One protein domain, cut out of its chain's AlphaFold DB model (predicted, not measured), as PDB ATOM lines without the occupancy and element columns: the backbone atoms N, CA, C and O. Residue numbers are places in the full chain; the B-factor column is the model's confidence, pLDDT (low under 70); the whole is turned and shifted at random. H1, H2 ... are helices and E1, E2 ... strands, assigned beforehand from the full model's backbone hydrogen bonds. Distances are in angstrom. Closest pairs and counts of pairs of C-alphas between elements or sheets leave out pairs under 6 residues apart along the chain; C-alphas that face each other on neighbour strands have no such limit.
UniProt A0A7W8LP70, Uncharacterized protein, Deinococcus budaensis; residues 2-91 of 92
ATOM      1  N   ARG A   2      48.563  38.456 181.341       77.38
ATOM      2  CA  ARG A   2      48.759  39.910 181.522       77.38
ATOM      3  C   ARG A   2      48.599  40.748 180.236       77.38
ATOM      4  O   ARG A   2      47.974  41.799 180.270       77.38
ATOM      5  N   THR A   3      49.092  40.256 179.098       84.25
ATOM      6  CA  THR A   3      48.932  40.890 177.773       84.25
ATOM      7  C   THR A   3      47.492  40.849 177.268       84.25
ATOM      8  O   THR A   3      46.987  41.847 176.772       84.25
ATOM      9  N   PHE A   4      46.806  39.721 177.461       85.12
ATOM     10  CA  PHE A   4      45.396  39.575 177.104       85.12
ATOM     11  C   PHE A   4      44.507  40.569 177.869       85.12
ATOM     12  O   PHE A   4      43.678  41.239 177.263       85.12
ATOM     13  N   GLY A   5      44.745  40.741 179.176       89.31
ATOM     14  CA  GLY A   5      44.035  41.739 179.982       89.31
ATOM     15  C   GLY A   5      44.248  43.178 179.496       89.31
ATOM     16  O   GLY A   5      43.295  43.950 179.457       89.31
ATOM     17  N   LEU A   6      45.464  43.528 179.062       91.38
ATOM     18  CA  LEU A   6      45.762  44.858 178.514       91.38
ATOM     19  C   LEU A   6      45.058  45.117 177.179       91.38
ATOM     20  O   LEU A   6      44.543  46.213 176.974       91.38
ATOM     21  N   ILE A   7      44.997  44.119 176.295       89.81
ATOM     22  CA  ILE A   7      44.292  44.237 175.009       89.81
ATOM     23  C   ILE A   7      42.794  44.440 175.248       89.81
ATOM     24  O   ILE A   7      42.181  45.311 174.637       89.81
ATOM     25  N   LEU A   8      42.214  43.670 176.168       93.25
ATOM     26  CA  LEU A   8      40.793  43.756 176.495       93.25
ATOM     27  C   LEU A   8      40.452  45.113 177.128       93.25
ATOM     28  O   LEU A   8      39.464  45.739 176.753       93.25
ATOM     29  N   LEU A   9      41.316  45.619 178.012       92.62
ATOM     30  CA  LEU A   9      41.174  46.950 178.597       92.62
ATOM     31  C   LEU A   9      41.285  48.053 177.538       92.62
ATOM     32  O   LEU A   9      40.444  48.947 177.514       92.62
ATOM     33  N   ALA A  10      42.267  47.977 176.637       91.62
ATOM     34  CA  ALA A  10      42.424  48.941 175.548       91.62
ATOM     35  C   ALA A  10      41.210  48.945 174.608       91.62
ATOM     36  O   ALA A  10      40.741  50.010 174.207       91.62
ATOM     37  N   PHE A  11      40.659  47.768 174.309       93.94
ATOM     38  CA  PHE A  11      39.460  47.636 173.490       93.94
ATOM     39  C   PHE A  11      38.241  48.279 174.161       93.94
ATOM     40  O   PHE A  11      37.577  49.121 173.558       93.94
ATOM     41  N   VAL A  12      37.976  47.949 175.429       93.62
ATOM     42  CA  VAL A  12      36.850  48.525 176.182       93.62
ATOM     43  C   VAL A  12      37.007  50.038 176.340       93.62
ATOM     44  O   VAL A  12      36.038  50.770 176.147       93.62
ATOM     45  N   ALA A  13      38.218  50.523 176.626       92.88
ATOM     46  CA  ALA A  13      38.500  51.951 176.708       92.88
ATOM     47  C   ALA A  13      38.242  52.656 175.367       92.88
ATOM     48  O   ALA A  13      37.585  53.696 175.342       92.88
ATOM     49  N   GLY A  14      38.680  52.071 174.249       92.50
ATOM     50  CA  GLY A  14      38.416  52.604 172.913       92.50
ATOM     51  C   GLY A  14      36.921  52.694 172.599       92.50
ATOM     52  O   GLY A  14      36.443  53.738 172.153       92.50
ATOM     53  N   VAL A  15      36.159  51.638 172.899       91.56
ATOM     54  CA  VAL A  15      34.698  51.625 172.712       91.56
ATOM     55  C   VAL A  15      34.020  52.675 173.594       91.56
ATOM     56  O   VAL A  15      33.169  53.420 173.108       91.56
ATOM     57  N   ALA A  16      34.414  52.791 174.865       89.81
ATOM     58  CA  ALA A  16      33.856  53.780 175.787       89.81
ATOM     59  C   ALA A  16      34.090  55.221 175.302       89.81
ATOM     60  O   ALA A  16      33.168  56.036 175.342       89.81
ATOM     61  N   VAL A  17      35.286  55.524 174.784       89.00
ATOM     62  CA  VAL A  17      35.608  56.834 174.197       89.00
ATOM     63  C   VAL A  17      34.743  57.110 172.968       89.00
ATOM     64  O   VAL A  17      34.156  58.186 172.863       89.00
ATOM     65  N   LEU A  18      34.605  56.135 172.065       82.38
ATOM     66  CA  LEU A  18      33.800  56.290 170.853       82.38
ATOM     67  C   LEU A  18      32.326  56.575 171.190       82.38
ATOM     68  O   LEU A  18      31.720  57.499 170.645       82.38
ATOM     69  N   VAL A  19      31.766  55.826 172.145       82.00
ATOM     70  CA  VAL A  19      30.392  56.017 172.630       82.00
ATOM     71  C   VAL A  19      30.228  57.369 173.319       82.00
ATOM     72  O   VAL A  19      29.209  58.030 173.109       82.00
ATOM     73  N   ALA A  20      31.211  57.816 174.103       80.62
ATOM     74  CA  ALA A  20      31.173  59.121 174.758       80.62
ATOM     75  C   ALA A  20      31.139  60.266 173.733       80.62
ATOM     76  O   ALA A  20      30.293  61.157 173.834       80.62
ATOM     77  N   VAL A  21      31.987  60.196 172.703       76.38
ATOM     78  CA  VAL A  21      32.029  61.182 171.614       76.38
ATOM     79  C   VAL A  21      30.705  61.214 170.846       76.38
ATOM     80  O   VAL A  21      30.125  62.285 170.665       76.38
ATOM     81  N   LEU A  22      30.179  60.056 170.442       72.38
ATOM     82  CA  LEU A  22      28.908  59.967 169.711       72.38
ATOM     83  C   LEU A  22      27.714  60.431 170.560       72.38
ATOM     84  O   LEU A  22      26.802  61.090 170.056       72.38
ATOM     85  N   SER A  23      27.733  60.146 171.864       72.56
ATOM     86  CA  SER A  23      26.697  60.593 172.802       72.56
ATOM     87  C   SER A  23      26.708  62.111 172.994       72.56
ATOM     88  O   SER A  23      25.643  62.725 173.087       72.56
ATOM     89  N   TRP A  24      27.888  62.739 173.019       70.31
ATOM     90  CA  TRP A  24      28.007  64.201 173.035       70.31
ATOM     91  C   TRP A  24      27.531  64.837 171.733       70.31
ATOM     92  O   TRP A  24      26.768  65.800 171.776       70.31
ATOM     93  N   GLN A  25      27.894  64.256 170.593       63.66
ATOM     94  CA  GLN A  25      27.459  64.720 169.278       63.66
ATOM     95  C   GLN A  25      25.928  64.666 169.117       63.66
ATOM     96  O   GLN A  25      25.302  65.648 168.718       63.66
ATOM     97  N   GLY A  26      25.289  63.565 169.527       63.62
ATOM     98  CA  GLY A  26      23.828  63.438 169.486       63.62
ATOM     99  C   GLY A  26      23.090  64.409 170.417       63.62
ATOM    100  O   GLY A  26      21.984  64.850 170.094       63.62
ATOM    101  N   ARG A  27      23.689  64.768 171.561       68.31
ATOM    102  CA  ARG A  27      23.116  65.743 172.502       68.31
ATOM    103  C   ARG A  27      23.257  67.176 171.978       68.31
ATOM    104  O   ARG A  27      22.275  67.913 171.997       68.31
ATOM    105  N   ALA A  28      24.423  67.529 171.433       66.62
ATOM    106  CA  ALA A  28      24.686  68.845 170.850       66.62
ATOM    107  C   ALA A  28      23.740  69.171 169.681       66.62
ATOM    108  O   ALA A  28      23.226  70.283 169.600       66.62
ATOM    109  N   ALA A  29      23.434  68.193 168.824       64.62
ATOM    110  CA  ALA A  29      22.500  68.376 167.711       64.62
ATOM    111  C   ALA A  29      21.070  68.727 168.171       64.62
ATOM    112  O   ALA A  29      20.405  69.581 167.583       64.62
ATOM    113  N   ARG A  30      20.597  68.075 169.241       65.06
ATOM    114  CA  ARG A  30      19.259  68.314 169.805       65.06
ATOM    115  C   ARG A  30      19.169  69.666 170.501       65.06
ATOM    116  O   ARG A  30      18.178  70.370 170.319       65.06
ATOM    117  N   GLU A  31      20.196  70.023 171.268       73.88
ATOM    118  CA  GLU A  31      20.266  71.328 171.932       73.88
ATOM    119  C   GLU A  31      20.324  72.452 170.892       73.88
ATOM    120  O   GLU A  31      19.596  73.437 171.002       73.88
ATOM    121  N   TYR A  32      21.072  72.239 169.803       69.00
ATOM    122  CA  TYR A  32      21.144  73.185 168.695       69.00
ATOM    123  C   TYR A  32      19.785  73.454 168.056       69.00
ATOM    124  O   TYR A  32      19.428  74.606 167.812       69.00
ATOM    125  N   GLY A  33      19.013  72.393 167.819       65.19
ATOM    126  CA  GLY A  33      17.656  72.499 167.300       65.19
ATOM    127  C   GLY A  33      16.709  73.258 168.224       65.19
ATOM    128  O   GLY A  33      15.954  74.110 167.764       65.19
ATOM    129  N   ARG A  34      16.777  73.005 169.535       69.69
ATOM    130  CA  ARG A  34      15.953  73.714 170.528       69.69
ATOM    131  C   ARG A  34      16.292  75.196 170.614       69.69
ATOM    132  O   ARG A  34      15.385  76.024 170.683       69.69
ATOM    133  N   GLU A  35      17.574  75.540 170.593       72.88
ATOM    134  CA  GLU A  35      18.012  76.936 170.585       72.88
ATOM    135  C   GLU A  35      17.598  77.647 169.290       72.88
ATOM    136  O   GLU A  35      17.164  78.794 169.354       72.88
ATOM    137  N   ALA A  36      17.628  76.960 168.139       68.81
ATOM    138  CA  ALA A  36      17.153  77.506 166.864       68.81
ATOM    139  C   ALA A  36      15.669  77.884 166.903       68.81
ATOM    140  O   ALA A  36      15.298  78.980 166.485       68.81
ATOM    141  N   VAL A  37      14.827  76.994 167.438       66.56
ATOM    142  CA  VAL A  37      13.385  77.237 167.578       66.56
ATOM    143  C   VAL A  37      13.117  78.382 168.547       66.56
ATOM    144  O   VAL A  37      12.315  79.260 168.243       66.56
ATOM    145  N   ARG A  38      13.813  78.421 169.691       73.44
ATOM    146  CA  ARG A  38      13.662  79.507 170.674       73.44
ATOM    147  C   ARG A  38      14.087  80.860 170.111       73.44
ATOM    148  O   ARG A  38      13.353  81.829 170.278       73.44
ATOM    149  N   ALA A  39      15.232  80.922 169.433       68.62
ATOM    150  CA  ALA A  39      15.719  82.147 168.805       68.62
ATOM    151  C   ALA A  39      14.754  82.635 167.714       68.62
ATOM    152  O   ALA A  39      14.439  83.819 167.652       68.62
ATOM    153  N   ALA A  40      14.210  81.722 166.907       66.19
ATOM    154  CA  ALA A  40      13.205  82.053 165.903       66.19
ATOM    155  C   ALA A  40      11.873  82.522 166.506       66.19
ATOM    156  O   ALA A  40      11.292  83.483 166.011       66.19
ATOM    157  N   ALA A  41      11.404  81.889 167.585       68.19
ATOM    158  CA  ALA A  41      10.193  82.305 168.290       68.19
ATOM    159  C   ALA A  41      10.343  83.704 168.916       68.19
ATOM    160  O   ALA A  41       9.397  84.486 168.907       68.19
ATOM    161  N   GLN A  42      11.537  84.038 169.420       67.50
ATOM    162  CA  GLN A  42      11.855  85.370 169.950       67.50
ATOM    163  C   GLN A  42      12.048  86.424 168.851       67.50
ATOM    164  O   GLN A  42      11.718  87.589 169.063       67.50
ATOM    165  N   ALA A  43      12.547  86.031 167.675       64.00
ATOM    166  CA  ALA A  43      12.752  86.922 166.532       64.00
ATOM    167  C   ALA A  43      11.444  87.363 165.839       64.00
ATOM    168  O   ALA A  43      11.480  88.228 164.963       64.00
ATOM    169  N   GLY A  44      10.297  86.802 166.237       60.66
ATOM    170  CA  GLY A  44       8.974  87.170 165.735       60.66
ATOM    171  C   GLY A  44       8.467  86.276 164.595       60.66
ATOM    172  O   GLY A  44       9.123  85.305 164.213       60.66
ATOM    173  N   PRO A  45       7.265  86.559 164.059       60.47
ATOM    174  CA  PRO A  45       6.625  85.711 163.059       60.47
ATOM    175  C   PRO A  45       7.481  85.623 161.790       60.47
ATOM    176  O   PRO A  45       7.738  86.614 161.106       60.47
ATOM    177  N   LEU A  46       7.929  84.409 161.478       66.69
ATOM    178  CA  LEU A  46       8.646  84.118 160.244       66.69
ATOM    179  C   LEU A  46       7.651  84.098 159.083       66.69
ATOM    180  O   LEU A  46       6.659  83.385 159.125       66.69
ATOM    181  N   THR A  47       7.922  84.869 158.035       67.06
ATOM    182  CA  THR A  47       7.133  84.883 156.791       67.06
ATOM    183  C   THR A  47       7.747  84.018 155.690       67.06
ATOM    184  O   THR A  47       7.100  83.755 154.683       67.06
ATOM    185  N   ALA A  48       8.986  83.561 155.884       67.62
ATOM    186  CA  ALA A  48       9.733  82.721 154.957       67.62
ATOM    187  C   ALA A  48      10.678  81.789 155.726       67.62
ATOM    188  O   ALA A  48      11.078  82.097 156.855       67.62
ATOM    189  N   GLU A  49      11.048  80.669 155.101       72.06
ATOM    190  CA  GLU A  49      12.084  79.774 155.617       72.06
ATOM    191  C   GLU A  49      13.438  80.485 155.662       72.06
ATOM    192  O   GLU A  49      13.870  81.113 154.695       72.06
ATOM    193  N   ARG A  50      14.123  80.381 156.802       75.06
ATOM    194  CA  ARG A  50      15.485  80.882 156.979       75.06
ATOM    195  C   ARG A  50      16.394  79.787 157.521       75.06
ATOM    196  O   ARG A  50      15.967  79.003 158.369       75.06
ATOM    197  N   PRO A  51      17.665  79.741 157.097       76.81
ATOM    198  CA  PRO A  51      18.622  78.807 157.666       76.81
ATOM    199  C   PRO A  51      18.857  79.128 159.146       76.81
ATOM    200  O   PRO A  51      19.073  80.284 159.512       76.81
ATOM    201  N   CYS A  52      18.874  78.103 160.002       69.56
ATOM    202  CA  CYS A  52      19.098  78.275 161.441       69.56
ATOM    203  C   CYS A  52      20.436  78.958 161.743       69.56
ATOM    204  O   CYS A  52      20.546  79.661 162.739       69.56
ATOM    205  N   ALA A  53      21.439  78.790 160.875       72.69
ATOM    206  CA  ALA A  53      22.723  79.474 160.999       72.69
ATOM    207  C   ALA A  53      22.588  81.004 160.910       72.69
ATOM    208  O   ALA A  53      23.242  81.720 161.658       72.69
ATOM    209  N   ALA A  54      21.681  81.506 160.066       73.19
ATOM    210  CA  ALA A  54      21.391  82.937 159.972       73.19
ATOM    211  C   ALA A  54      20.545  83.445 161.150       73.19
ATOM    212  O   ALA A  54      20.610  84.623 161.484       73.19
ATOM    213  N   VAL A  55      19.756  82.568 161.780       73.94
ATOM    214  CA  VAL A  55      18.935  82.913 162.954       73.94
ATOM    215  C   VAL A  55      19.768  82.917 164.239       73.94
ATOM    216  O   VAL A  55      19.625  83.818 165.055       73.94
ATOM    217  N   LEU A  56      20.645  81.927 164.422       71.88
ATOM    218  CA  LEU A  56      21.507  81.805 165.603       71.88
ATOM    219  C   LEU A  56      22.853  82.526 165.470       71.88
ATOM    220  O   LEU A  56      23.548  82.676 166.471       71.88
ATOM    221  N   GLY A  57      23.267  82.903 164.258       69.12
ATOM    222  CA  GLY A  57      24.594  83.472 164.009       69.12
ATOM    223  C   GLY A  57      25.750  82.500 164.276       69.12
ATOM    224  O   GLY A  57      26.857  82.941 164.567       69.12
ATOM    225  N   ARG A  58      25.507  81.184 164.216       70.50
ATOM    226  CA  ARG A  58      26.534  80.148 164.395       70.50
ATOM    227  C   ARG A  58      26.393  79.043 163.355       70.50
ATOM    228  O   ARG A  58      25.287  78.764 162.897       70.50
ATOM    229  N   GLU A  59      27.501  78.398 163.014       68.62
ATOM    230  CA  GLU A  59      27.496  77.261 162.094       68.62
ATOM    231  C   GLU A  59      26.856  76.011 162.730       68.62
ATOM    232  O   GLU A  59      26.964  75.803 163.947       68.62
ATOM    233  N   PRO A  60      26.170  75.170 161.933       67.38
ATOM    234  CA  PRO A  60      25.586  73.932 162.424       67.38
ATOM    235  C   PRO A  60      26.680  72.943 162.869       67.38
ATOM    236  O   PRO A  60      27.728  72.846 162.228       67.38
ATOM    237  N   PRO A  61      26.461  72.178 163.956       66.25
ATOM    238  CA  PRO A  61      27.390  71.139 164.386       66.25
ATOM    239  C   PRO A  61      27.462  70.036 163.325       66.25
ATOM    240  O   PRO A  61      26.462  69.764 162.667       66.25
ATOM    241  N   ALA A  62      28.604  69.346 163.217       66.69
ATOM    242  CA  ALA A  62      28.888  68.342 162.175       66.69
ATOM    243  C   ALA A  62      27.819  67.236 162.016       66.69
ATOM    244  O   ALA A  62      27.691  66.629 160.961       66.69
ATOM    245  N   THR A  63      27.010  66.999 163.047       66.62
ATOM    246  CA  THR A  63      25.872  66.069 163.048       66.62
ATOM    247  C   THR A  63      24.620  66.549 162.300       66.62
ATOM    248  O   THR A  63      23.709  65.752 162.059       66.62
ATOM    249  N   VAL A  64      24.512  67.850 162.017       65.75
ATOM    250  CA  VAL A  64      23.357  68.503 161.385       65.75
ATOM    251  C   VAL A  64      23.736  68.838 159.944       65.75
ATOM    252  O   VAL A  64      24.507  69.758 159.701       65.75
ATOM    253  N   GLN A  65      23.175  68.096 158.989       69.56
ATOM    254  CA  GLN A  65      23.393  68.333 157.556       69.56
ATOM    255  C   GLN A  65      22.576  69.523 157.036       69.56
ATOM    256  O   GLN A  65      22.969  70.172 156.073       69.56
ATOM    257  N   GLY A  66      21.446  69.834 157.675       67.06
ATOM    258  CA  GLY A  66      20.620  70.983 157.322       67.06
ATOM    259  C   GLY A  66      19.744  71.424 158.484       67.06
ATOM    260  O   GLY A  66      19.269  70.605 159.261       67.06
ATOM    261  N   CYS A  67      19.536  72.726 158.634       69.06
ATOM    262  CA  CYS A  67      18.591  73.265 159.606       69.06
ATOM    263  C   CYS A  67      17.940  74.506 159.016       69.06
ATOM    264  O   CYS A  67      18.626  75.494 158.733       69.06
ATOM    265  N   VAL A  68      16.624  74.453 158.857       77.25
ATOM    266  CA  VAL A  68      15.802  75.569 158.390       77.25
ATOM    267  C   VAL A  68      14.684  75.817 159.387       77.25
ATOM    268  O   VAL A  68      14.130  74.879 159.955       77.25
ATOM    269  N   VAL A  69      14.361  77.080 159.627       74.50
ATOM    270  CA  VAL A  69      13.210  77.477 160.434       74.50
ATOM    271  C   VAL A  69      12.232  78.209 159.543       74.50
ATOM    272  O   VAL A  69      12.616  79.166 158.871       74.50
ATOM    273  N   GLY A  70      10.980  77.769 159.533       72.50
ATOM    274  CA  GLY A  70       9.932  78.346 158.703       72.50
ATOM    275  C   GLY A  70       8.582  78.390 159.412       72.50
ATOM    276  O   GLY A  70       8.393  77.736 160.444       72.50
ATOM    277  N   PRO A  71       7.633  79.174 158.880       71.25
ATOM    278  CA  PRO A  71       6.252  79.131 159.329       71.25
ATOM    279  C   PRO A  71       5.586  77.838 158.854       71.25
ATOM    280  O   PRO A  71       5.397  77.625 157.659       71.25
ATOM    281  N   VAL A  72       5.180  76.991 159.794       70.19
ATOM    282  CA  VAL A  72       4.334  75.826 159.527       70.19
ATOM    283  C   VAL A  72       3.021  76.053 160.265       70.19
ATOM    284  O   VAL A  72       3.014  76.190 161.485       70.19
ATOM    285  N   GLU A  73       1.919  76.155 159.519       65.44
ATOM    286  CA  GLU A  73       0.575  76.415 160.074       65.44
ATOM    287  C   GLU A  73       0.495  77.707 160.921       65.44
ATOM    288  O   GLU A  73      -0.236  77.786 161.903       65.44
ATOM    289  N   GLY A  74       1.274  78.734 160.558       65.75
ATOM    290  CA  GLY A  74       1.309  80.017 161.277       65.75
ATOM    291  C   GLY A  74       2.151  80.015 162.559       65.75
ATOM    292  O   GLY A  74       2.202  81.031 163.248       65.75
ATOM    293  N   GLN A  75       2.844  78.913 162.867       63.38
ATOM    294  CA  GLN A  75       3.773  78.801 163.993       63.38
ATOM    295  C   GLN A  75       5.205  78.586 163.495       63.38
ATOM    296  O   GLN A  75       5.436  77.908 162.494       63.38
ATOM    297  N   ALA A  76       6.191  79.153 164.193       67.00
ATOM    298  CA  ALA A  76       7.595  78.910 163.878       67.00
ATOM    299  C   ALA A  76       7.952  77.449 164.207       67.00
ATOM    300  O   ALA A  76       7.918  77.053 165.373       67.00
ATOM    301  N   ARG A  77       8.307  76.647 163.194       68.50
ATOM    302  CA  ARG A  77       8.864  75.296 163.374       68.50
ATOM    303  C   ARG A  77      10.258  75.230 162.766       68.50
ATOM    304  O   ARG A  77      10.483  75.734 161.665       68.50
ATOM    305  N   ALA A  78      11.190  74.591 163.470       66.88
ATOM    306  CA  ALA A  78      12.492  74.261 162.900       66.88
ATOM    307  C   ALA A  78      12.480  72.832 162.366       66.88
ATOM    308  O   ALA A  78      12.139  71.888 163.081       66.88
ATOM    309  N   THR A  79      12.906  72.683 161.122       72.69
ATOM    310  CA  THR A  79      13.157  71.406 160.472       72.69
ATOM    311  C   THR A  79      14.661  71.167 160.471       72.69
ATOM    312  O   THR A  79      15.429  71.888 159.831       72.69
ATOM    313  N   LEU A  80      15.087  70.159 161.228       68.19
ATOM    314  CA  LEU A  80      16.476  69.731 161.345       68.19
ATOM    315  C   LEU A  80      16.673  68.448 160.547       68.19
ATOM    316  O   LEU A  80      16.045  67.431 160.828       68.19
ATOM    317  N   THR A  81      17.596  68.477 159.603       67.69
ATOM    318  CA  THR A  81      18.076  67.315 158.866       67.69
ATOM    319  C   THR A  81      19.398  66.874 159.482       67.69
ATOM    320  O   THR A  81      20.402  67.585 159.425       67.69
ATOM    321  N   LEU A  82      19.395  65.704 160.112       67.75
ATOM    322  CA  LEU A  82      20.576  65.101 160.727       67.75
ATOM    323  C   LEU A  82      21.256  64.130 159.765       67.75
ATOM    324  O   LEU A  82      20.622  63.590 158.853       67.75
ATOM    325  N   GLU A  83      22.523  63.821 160.047       60.28
ATOM    326  CA  GLU A  83      23.209  62.703 159.402       60.28
ATOM    327  C   GLU A  83      22.378  61.408 159.476       60.28
ATOM    328  O   GLU A  83      21.817  61.053 160.527       60.28
ATOM    329  N   GLY A  84      22.293  60.725 158.330       62.09
ATOM    330  CA  GLY A  84      21.477  59.525 158.122       62.09
ATOM    331  C   GLY A  84      20.071  59.781 157.561       62.09
ATOM    332  O   GLY A  84      19.227  58.897 157.664       62.09
ATOM    333  N   GLY A  85      19.790  60.975 157.017       57.56
ATOM    334  CA  GLY A  85      18.504  61.302 156.372       57.56
ATOM    335  C   GLY A  85      17.339  61.499 157.347       57.56
ATOM    336  O   GLY A  85      16.176  61.490 156.950       57.56
ATOM    337  N   ARG A  86      17.634  61.658 158.641       61.78
ATOM    338  CA  ARG A  86      16.619  61.783 159.691       61.78
ATOM    339  C   ARG A  86      16.176  63.237 159.781       61.78
ATOM    340  O   ARG A  86      16.972  64.096 160.155       61.78
ATOM    341  N   VAL A  87      14.912  63.491 159.463       65.38
ATOM    342  CA  VAL A  87      14.301  64.819 159.564       65.38
ATOM    343  C   VAL A  87      13.539  64.912 160.883       65.38
ATOM    344  O   VAL A  87      12.635  64.122 161.140       65.38
ATOM    345  N   PHE A  88      13.911  65.870 161.727       64.12
ATOM    346  CA  PHE A  88      13.224  66.183 162.973       64.12
ATOM    347  C   PHE A  88      12.545  67.537 162.846       64.12
ATOM    348  O   PHE A  88      13.203  68.547 162.606       64.12
ATOM    349  N   GLN A  89      11.231  67.557 163.045       64.75
ATOM    350  CA  GLN A  89      10.494  68.799 163.231       64.75
ATOM    351  C   GLN A  89      10.426  69.102 164.722       64.75
ATOM    352  O   GLN A  89       9.990  68.269 165.517       64.75
ATOM    353  N   VAL A  90      10.885  70.289 165.097       66.25
ATOM    354  CA  VAL A  90      10.837  70.776 166.471       66.25
ATOM    355  C   VAL A  90       9.909  71.986 166.493       66.25
ATOM    356  O   VAL A  90      10.162  72.998 165.836       66.25
ATOM    357  N   ALA A  91       8.801  71.828 167.213       62.31
ATOM    358  CA  ALA A  91       7.903  72.905 167.609       62.31
ATOM    359  C   ALA A  91       8.375  73.494 168.960       62.31
ATOM    360  O   ALA A  91       9.138  72.815 169.658       62.31
TER     361      ALA A  91
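This is residues 2 to 91 of the 92 residues of an uncharacterized protein of Deinococcus budaensis (UniProt A0A7W8LP70). Helix H1 sticks out with residues 2 to 21, then covers one face of an antiparallel sheet, short H2 on the same face. The 90 printed residues, mixed class, run H1, H2, E1, E2, E3, the strands a meander, each beside the last. It is only just extended, close to loose: radius of gyration of the C-alphas 18.3 A, spans 66 by 22 by 16 A.

Find H1 from C-alpha 2 at (48.759, 39.910, 181.522) to 42, 59.7 A. H2 is 52 to 56, E1 64 to 72, E2 75 to 82, E3 86 to 90, ending at (10.837, 70.776, 166.471).

H1 is on the sheet; C-alphas 37 and 78 are closest, 5.6 A. Its residues 35 to 40 touch H2: closest C-alphas 36 and 52, 5.8 A. Within hydrogen-bond range find N 68 and O 79, 3.0 A, in hairpin E1-E2, N 80 and O 88, 2.8 A, in hairpin E2-E3, and 36 of 37 O i to N i+4 pairs in H1.

The printed part has no cut; 50 residues are under pLDDT 70.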